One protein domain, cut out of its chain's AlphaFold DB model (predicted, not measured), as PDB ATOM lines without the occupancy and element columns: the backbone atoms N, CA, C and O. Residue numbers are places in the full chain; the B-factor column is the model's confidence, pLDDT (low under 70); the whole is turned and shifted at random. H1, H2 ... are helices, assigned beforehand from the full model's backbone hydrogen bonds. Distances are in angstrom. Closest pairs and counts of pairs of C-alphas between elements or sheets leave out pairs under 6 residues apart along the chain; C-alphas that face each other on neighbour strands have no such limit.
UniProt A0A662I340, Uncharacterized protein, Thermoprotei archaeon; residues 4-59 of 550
ATOM      1  N   GLU A   4     146.667 156.486 165.067       70.38
ATOM      2  CA  GLU A   4     145.792 157.524 164.522       70.38
ATOM      3  C   GLU A   4     146.554 158.808 164.126       70.38
ATOM      4  O   GLU A   4     146.293 159.390 163.069       70.38
ATOM      5  N   TYR A   5     147.569 159.222 164.896       77.19
ATOM      6  CA  TYR A   5     148.362 160.428 164.604       77.19
ATOM      7  C   TYR A   5     149.247 160.260 163.381       77.19
ATOM      8  O   TYR A   5     149.382 161.172 162.557       77.19
ATOM      9  N   LEU A   6     149.819 159.066 163.237       79.62
ATOM     10  CA  LEU A   6     150.615 158.723 162.071       79.62
ATOM     11  C   LEU A   6     149.753 158.774 160.800       79.62
ATOM     12  O   LEU A   6     150.236 159.204 159.751       79.62
ATOM     13  N   ASN A   7     148.471 158.411 160.900       81.62
ATOM     14  CA  ASN A   7     147.515 158.525 159.802       81.62
ATOM     15  C   ASN A   7     147.195 159.988 159.454       81.62
ATOM     16  O   ASN A   7     147.242 160.337 158.269       81.62
ATOM     17  N   TYR A   8     146.955 160.863 160.440       81.94
ATOM     18  CA  TYR A   8     146.745 162.299 160.186       81.94
ATOM     19  C   TYR A   8     147.964 162.953 159.528       81.94
ATOM     20  O   TYR A   8     147.818 163.657 158.522       81.94
ATOM     21  N   TYR A   9     149.169 162.673 160.035       84.44
ATOM     22  CA  TYR A   9     150.409 163.208 159.475       84.44
ATOM     23  C   TYR A   9     150.661 162.694 158.054       84.44
ATOM     24  O   TYR A   9     150.896 163.493 157.150       84.44
ATOM     25  N   ARG A  10     150.550 161.377 157.812       85.25
ATOM     26  CA  ARG A  10     150.709 160.794 156.463       85.25
ATOM     27  C   ARG A  10     149.711 161.384 155.475       85.25
ATOM     28  O   ARG A  10     150.078 161.683 154.336       85.25
ATOM     29  N   TRP A  11     148.463 161.577 155.902       82.50
ATOM     30  CA  TRP A  11     147.443 162.191 155.063       82.50
ATOM     31  C   TRP A  11     147.802 163.640 154.721       82.50
ATOM     32  O   TRP A  11     147.877 163.979 153.537       82.50
ATOM     33  N   LEU A  12     148.111 164.470 155.723       81.12
ATOM     34  CA  LEU A  12     148.529 165.861 155.525       81.12
ATOM     35  C   LEU A  12     149.777 165.957 154.638       81.12
ATOM     36  O   LEU A  12     149.799 166.732 153.683       81.12
ATOM     37  N   TYR A  13     150.776 165.108 154.865       83.31
ATOM     38  CA  TYR A  13     151.985 165.037 154.049       83.31
ATOM     39  C   TYR A  13     151.677 164.678 152.587       83.31
ATOM     40  O   TYR A  13     152.195 165.304 151.657       83.31
ATOM     41  N   SER A  14     150.763 163.730 152.348       77.56
ATOM     42  CA  SER A  14     150.321 163.352 150.995       77.56
ATOM     43  C   SER A  14     149.609 164.487 150.244       77.56
ATOM     44  O   SER A  14     149.613 164.524 149.012       77.56
ATOM     45  N   ILE A  15     148.990 165.415 150.974       72.44
ATOM     46  CA  ILE A  15     148.332 166.599 150.424       72.44
ATOM     47  C   ILE A  15     149.363 167.692 150.143       72.44
ATOM     48  O   ILE A  15     149.370 168.273 149.057       72.44
ATOM     49  N   TYR A  16     150.256 167.955 151.096       74.69
ATOM     50  CA  TYR A  16     151.271 169.000 150.981       74.69
ATOM     51  C   TYR A  16     152.287 168.679 149.884       74.69
ATOM     52  O   TYR A  16     152.661 169.573 149.131       74.69
ATOM     53  N   SER A  17     152.646 167.406 149.701       77.25
ATOM     54  CA  SER A  17     153.524 166.940 148.610       77.25
ATOM     55  C   SER A  17     152.963 167.182 147.208       77.25
ATOM     56  O   SER A  17     153.722 167.226 146.245       77.25
ATOM     57  N   ARG A  18     151.648 167.391 147.071       68.94
ATOM     58  CA  ARG A  18     151.024 167.762 145.790       68.94
ATOM     59  C   ARG A  18     151.083 169.263 145.508       68.94
ATOM     60  O   ARG A  18     150.912 169.652 144.357       68.94
ATOM     61  N   LYS A  19     151.252 170.097 146.540       59.56
ATOM     62  CA  LYS A  19     151.210 171.567 146.446       59.56
ATOM     63  C   LYS A  19     152.576 172.234 146.589       59.56
ATOM     64  O   LYS A  19     152.771 173.303 146.024       59.56
ATOM     65  N   PHE A  20     153.495 171.636 147.341       66.06
ATOM     66  CA  PHE A  20     154.750 172.265 147.738       66.06
ATOM     67  C   PHE A  20     155.944 171.398 147.345       66.06
ATOM     68  O   PHE A  20     155.927 170.183 147.520       66.06
ATOM     69  N   SER A  21     157.003 172.041 146.853       73.25
ATOM     70  CA  SER A  21     158.266 171.399 146.466       73.25
ATOM     71  C   SER A  21     159.061 170.854 147.660       73.25
ATOM     72  O   SER A  21     159.826 169.912 147.491       73.25
ATOM     73  N   ASN A  22     158.854 171.398 148.866       83.12
ATOM     74  CA  ASN A  22     159.391 170.856 150.117       83.12
ATOM     75  C   ASN A  22     158.259 170.691 151.154       83.12
ATOM     76  O   ASN A  22     158.055 171.564 152.004       83.12
ATOM     77  N   PRO A  23     157.462 169.614 151.045       76.31
ATOM     78  CA  PRO A  23     156.218 169.465 151.795       76.31
ATOM     79  C   PRO A  23     156.433 169.293 153.293       76.31
ATOM     80  O   PRO A  23     155.599 169.741 154.072       76.31
ATOM     81  N   GLU A  24     157.555 168.700 153.693       83.94
ATOM     82  CA  GLU A  24     157.898 168.463 155.093       83.94
ATOM     83  C   GLU A  24     158.133 169.781 155.830       83.94
ATOM     84  O   GLU A  24     157.529 170.031 156.868       83.94
ATOM     85  N   LYS A  25     158.917 170.687 155.231       84.75
ATOM     86  CA  LYS A  25     159.200 172.006 155.808       84.75
ATOM     87  C   LYS A  25     157.931 172.845 155.979       84.75
ATOM     88  O   LYS A  25     157.745 173.473 157.017       84.75
ATOM     89  N   VAL A  26     157.065 172.857 154.964       81.75
ATOM     90  CA  VAL A  26     155.823 173.650 154.984       81.75
ATOM     91  C   VAL A  26     154.802 173.047 155.952       81.75
ATOM     92  O   VAL A  26     154.155 173.782 156.694       81.75
ATOM     93  N   LEU A  27     154.681 171.715 155.988       85.38
ATOM     94  CA  LEU A  27     153.798 171.033 156.930       85.38
ATOM     95  C   LEU A  27     154.239 171.275 158.378       85.38
ATOM     96  O   LEU A  27     153.410 171.641 159.207       85.38
ATOM     97  N   SER A  28     155.536 171.145 158.670       84.62
ATOM     98  CA  SER A  28     156.081 171.411 160.003       84.62
ATOM     99  C   SER A  28     155.886 172.867 160.433       84.62
ATOM    100  O   SER A  28     155.545 173.108 161.586       84.62
ATOM    101  N   ALA A  29     156.028 173.833 159.517       84.25
ATOM    102  CA  ALA A  29     155.774 175.244 159.815       84.25
ATOM    103  C   ALA A  29     154.311 175.498 160.218       84.25
ATOM    104  O   ALA A  29     154.055 176.154 161.224       84.25
ATOM    105  N   HIS A  30     153.348 174.929 159.487       83.19
ATOM    106  CA  HIS A  30     151.936 175.078 159.842       83.19
ATOM    107  C   HIS A  30     151.559 174.334 161.125       83.19
ATOM    108  O   HIS A  30     150.706 174.819 161.856       83.19
ATOM    109  N   ILE A  31     152.177 173.186 161.430       86.00
ATOM    110  CA  ILE A  31     151.975 172.512 162.725       86.00
ATOM    111  C   ILE A  31     152.497 173.402 163.862       86.00
ATOM    112  O   ILE A  31     151.791 173.594 164.853       86.00
ATOM    113  N   MET A  32     153.686 173.994 163.700       85.94
ATOM    114  CA  MET A  32     154.275 174.887 164.704       85.94
ATOM    115  C   MET A  32     153.422 176.131 164.969       85.94
ATOM    116  O   MET A  32     153.303 176.533 166.119       85.94
ATOM    117  N   GLU A  33     152.738 176.677 163.962       86.94
ATOM    118  CA  GLU A  33     151.839 177.828 164.144       86.94
ATOM    119  C   GLU A  33     150.676 177.543 165.121       86.94
ATOM    120  O   GLU A  33     150.170 178.447 165.787       86.94
ATOM    121  N   PHE A  34     150.226 176.287 165.223       85.06
ATOM    122  CA  PHE A  34     149.237 175.878 166.229       85.06
ATOM    123  C   PHE A  34     149.878 175.634 167.590       85.06
ATOM    124  O   PHE A  34     149.295 176.007 168.606       85.06
ATOM    125  N   VAL A  35     151.084 175.069 167.619       86.00
ATOM    126  CA  VAL A  35     151.833 174.875 168.868       86.00
ATOM    127  C   VAL A  35     152.132 176.222 169.536       86.00
ATOM    128  O   VAL A  35     151.914 176.379 170.735       86.00
ATOM    129  N   GLU A  36     152.502 177.240 168.758       88.56
ATOM    130  CA  GLU A  36     152.697 178.620 169.229       88.56
ATOM    131  C   GLU A  36     151.408 179.264 169.772       88.56
ATOM    132  O   GLU A  36     151.466 180.150 170.622       88.56
ATOM    133  N   LYS A  37     150.233 178.791 169.339       87.31
ATOM    134  CA  LYS A  37     148.915 179.218 169.846       87.31
ATOM    135  C   LYS A  37     148.463 178.437 171.089       87.31
ATOM    136  O   LYS A  37     147.320 178.599 171.511       87.31
ATOM    137  N   GLY A  38     149.338 177.612 171.668       87.31
ATOM    138  CA  GLY A  38     149.097 176.880 172.914       87.31
ATOM    139  C   GLY A  38     148.479 175.490 172.747       87.31
ATOM    140  O   GLY A  38     148.082 174.894 173.744       87.31
ATOM    141  N   TYR A  39     148.390 174.967 171.519       86.94
ATOM    142  CA  TYR A  39     147.925 173.600 171.270       86.94
ATOM    143  C   TYR A  39     149.059 172.594 171.500       86.94
ATOM    144  O   TYR A  39     150.213 172.849 171.146       86.94
ATOM    145  N   SER A  40     148.745 171.410 172.025       89.69
ATOM    146  CA  SER A  40     149.692 170.287 171.987       89.69
ATOM    147  C   SER A  40     149.960 169.847 170.537       89.69
ATOM    148  O   SER A  40     149.160 170.109 169.638       89.69
ATOM    149  N   LEU A  41     151.071 169.145 170.283       84.31
ATOM    150  CA  LEU A  41     151.410 168.647 168.938       84.31
ATOM    151  C   LEU A  41     150.278 167.791 168.333       84.31
ATOM    152  O   LEU A  41     150.010 167.860 167.134       84.31
ATOM    153  N   GLU A  42     149.603 167.003 169.169       83.44
ATOM    154  CA  GLU A  42     148.486 166.138 168.782       83.44
ATOM    155  C   GLU A  42     147.238 166.946 168.413       83.44
ATOM    156  O   GLU A  42     146.629 166.713 167.363       83.44
ATOM    157  N   GLU A  43     146.886 167.948 169.220       84.69
ATOM    158  CA  GLU A  43     145.768 168.847 168.927       84.69
ATOM    159  C   GLU A  43     146.053 169.717 167.699       84.69
ATOM    160  O   GLU A  43     145.165 169.906 166.869       84.69
ATOM    161  N   ALA A  44     147.295 170.175 167.526       85.50
ATOM    162  CA  ALA A  44     147.752 170.905 166.349       85.50
ATOM    163  C   ALA A  44     147.605 170.062 165.073       85.50
ATOM    164  O   ALA A  44     147.058 170.536 164.076       85.50
ATOM    165  N   LEU A  45     148.027 168.793 165.104       86.00
ATOM    166  CA  LEU A  45     147.861 167.848 163.994       86.00
ATOM    167  C   LEU A  45     146.388 167.593 163.669       86.00
ATOM    168  O   LEU A  45     146.012 167.593 162.495       86.00
ATOM    169  N   LYS A  46     145.550 167.407 164.692       85.50
ATOM    170  CA  LYS A  46     144.115 167.150 164.533       85.50
ATOM    171  C   LYS A  46     143.366 168.376 164.013       85.50
ATOM    172  O   LYS A  46     142.516 168.245 163.132       85.50
ATOM    173  N   GLU A  47     143.703 169.566 164.495       84.19
ATOM    174  CA  GLU A  47     143.106 170.831 164.063       84.19
ATOM    175  C   GLU A  47     143.572 171.210 162.651       84.19
ATOM    176  O   GLU A  47     142.754 171.589 161.808       84.19
ATOM    177  N   LEU A  48     144.855 171.012 162.334       82.62
ATOM    178  CA  LEU A  48     145.380 171.193 160.981       82.62
ATOM    179  C   LEU A  48     144.762 170.179 160.011       82.62
ATOM    180  O   LEU A  48     144.363 170.564 158.913       82.62
ATOM    181  N   TYR A  49     144.612 168.913 160.418       81.62
ATOM    182  CA  TYR A  49     143.882 167.900 159.654       81.62
ATOM    183  C   TYR A  49     142.436 168.328 159.429       81.62
ATOM    184  O   TYR A  49     141.984 168.314 158.293       81.62
ATOM    185  N   LYS A  50     141.723 168.781 160.463       77.62
ATOM    186  CA  LYS A  50     140.334 169.245 160.360       77.62
ATOM    187  C   LYS A  50     140.207 170.441 159.416       77.62
ATOM    188  O   LYS A  50     139.334 170.434 158.553       77.62
ATOM    189  N   ARG A  51     141.094 171.434 159.504       71.50
ATOM    190  CA  ARG A  51     141.107 172.600 158.599       71.50
ATOM    191  C   ARG A  51     141.485 172.225 157.170       71.50
ATOM    192  O   ARG A  51     140.853 172.690 156.221       71.50
ATOM    193  N   ALA A  52     142.475 171.356 156.994       64.81
ATOM    194  CA  ALA A  52     142.846 170.821 155.687       64.81
ATOM    195  C   ALA A  52     141.711 169.971 155.096       64.81
ATOM    196  O   ALA A  52     141.405 170.081 153.916       64.81
ATOM    197  N   TYR A  53     141.022 169.182 155.916       63.34
ATOM    198  CA  TYR A  53     139.874 168.381 155.522       63.34
ATOM    199  C   TYR A  53     138.704 169.277 155.110       63.34
ATOM    200  O   TYR A  53     138.181 169.115 154.016       63.34
ATOM    201  N   VAL A  54     138.342 170.285 155.909       58.28
ATOM    202  CA  VAL A  54     137.291 171.255 155.556       58.28
ATOM    203  C   VAL A  54     137.655 172.024 154.283       58.28
ATOM    204  O   VAL A  54     136.834 172.128 153.383       58.28
ATOM    205  N   SER A  55     138.894 172.494 154.137       57.25
ATOM    206  CA  SER A  55     139.314 173.230 152.932       57.25
ATOM    207  C   SER A  55     139.426 172.366 151.670       57.25
ATOM    208  O   SER A  55     139.361 172.897 150.566       57.25
ATOM    209  N   ILE A  56     139.597 171.048 151.792       55.72
ATOM    210  CA  ILE A  56     139.775 170.147 150.640       55.72
ATOM    211  C   ILE A  56     138.490 169.414 150.282       55.72
ATOM    212  O   ILE A  56     138.280 169.130 149.103       55.72
ATOM    213  N   TYR A  57     137.658 169.126 151.281       54.16
ATOM    214  CA  TYR A  57     136.448 168.324 151.159       54.16
ATOM    215  C   TYR A  57     135.157 169.114 151.372       54.16
ATOM    216  O   TYR A  57     134.124 168.672 150.893       54.16
ATOM    217  N   LEU A  58     135.187 170.279 152.020       57.19
ATOM    218  CA  LEU A  58     134.039 171.186 152.172       57.19
ATOM    219  C   LEU A  58     134.367 172.635 151.743       57.19
ATOM    220  O   LEU A  58     134.066 173.573 152.485       57.19
ATOM    221  N   PRO A  59     135.008 172.873 150.582       61.03
ATOM    222  CA  PRO A  59     135.441 174.219 150.247       61.03
ATOM    223  C   PRO A  59     134.275 175.123 149.835       61.03
ATOM    224  O   PRO A  59     133.367 174.734 149.093       61.03
TER     225      PRO A  59
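This is residues 4 to 59 of the 550 residues of an uncharacterized protein of Thermoprotei archaeon (UniProt A0A662I340). Three helices at steep tilts make a small, roughly triangular cluster: H2 and H3 form a V that is joined where residues 30 to 35 of H2 meet residues 41 to 48 of H3, and H1 bridges the V. Residues 12 to 17 of H1 pack on residues 23 to 27 of H2, and residues 5 to 12 of H1 pack on H3. The printed part has 56 residues, with three named helices in the order H1, H2, H3 and no named strand; the class is all helix. The whole is compact, with a radius of gyration of the C-alphas of 10.7 A, and its outline is rounded, with spans of 28 by 25 by 21 A.

H1 takes residues 4 to 19 and measures 23.5 A from first to last C-alpha; it begins with the C-alpha of Glu 4 at (145.792, 157.524, 164.522). H2 takes residues 23 to 35, 18.4 A from first to last C-alpha, and begins with the C-alpha of Pro 23 at (156.218, 169.465, 151.795). H3, the longest helix by residues with 17, takes residues 41 to 57, 23.2 A from first to last C-alpha, and ends with the C-alpha of Tyr 57 at (136.448, 168.324, 151.159).

H1 touches H2 with residues 12 to 17 alone, and H2 touches H1 with residues 23 to 27 alone; their closest C-alphas are those of Ser 17 and Pro 23, 4.9 A apart. These two helices run opposite ways at a steep tilt of 55 degrees. H1 touches H3 with residues 5 to 12 alone, and the closest C-alphas are those of Tyr 8 and Tyr 49, 6.3 A apart. H1 and H3 run the same way at a steep tilt of 49 degrees, with their centres 10.1 A apart. H2 touches H3 with residues 30 to 35 alone, and H3 touches H2 with residues 41 to 48 alone; the closest C-alphas are those of Phe 34 and Ala 44, 5.2 A apart. H2 and H3 run opposite ways at a steep tilt of 64 degrees. The helix packing is mostly crossed, with 0 of the 3 touching pairs at a shallow tilt. In H3 every O i to N i+4 pair is within hydrogen-bond range, against 10 of 12 in H1 and 8 of 9 in H2.

The two C-alphas farthest apart are those of Arg 18 and Gly 38, at 28.7 A. The printed part has no cut. The link from H1 to H2, with 3 residues, and the link from H2 to H3, with 5 residues, are both tight. The mean pLDDT of the printed part is 78.1, and the 11 residues under 70 are residues 18 to 20 and 52 to 59.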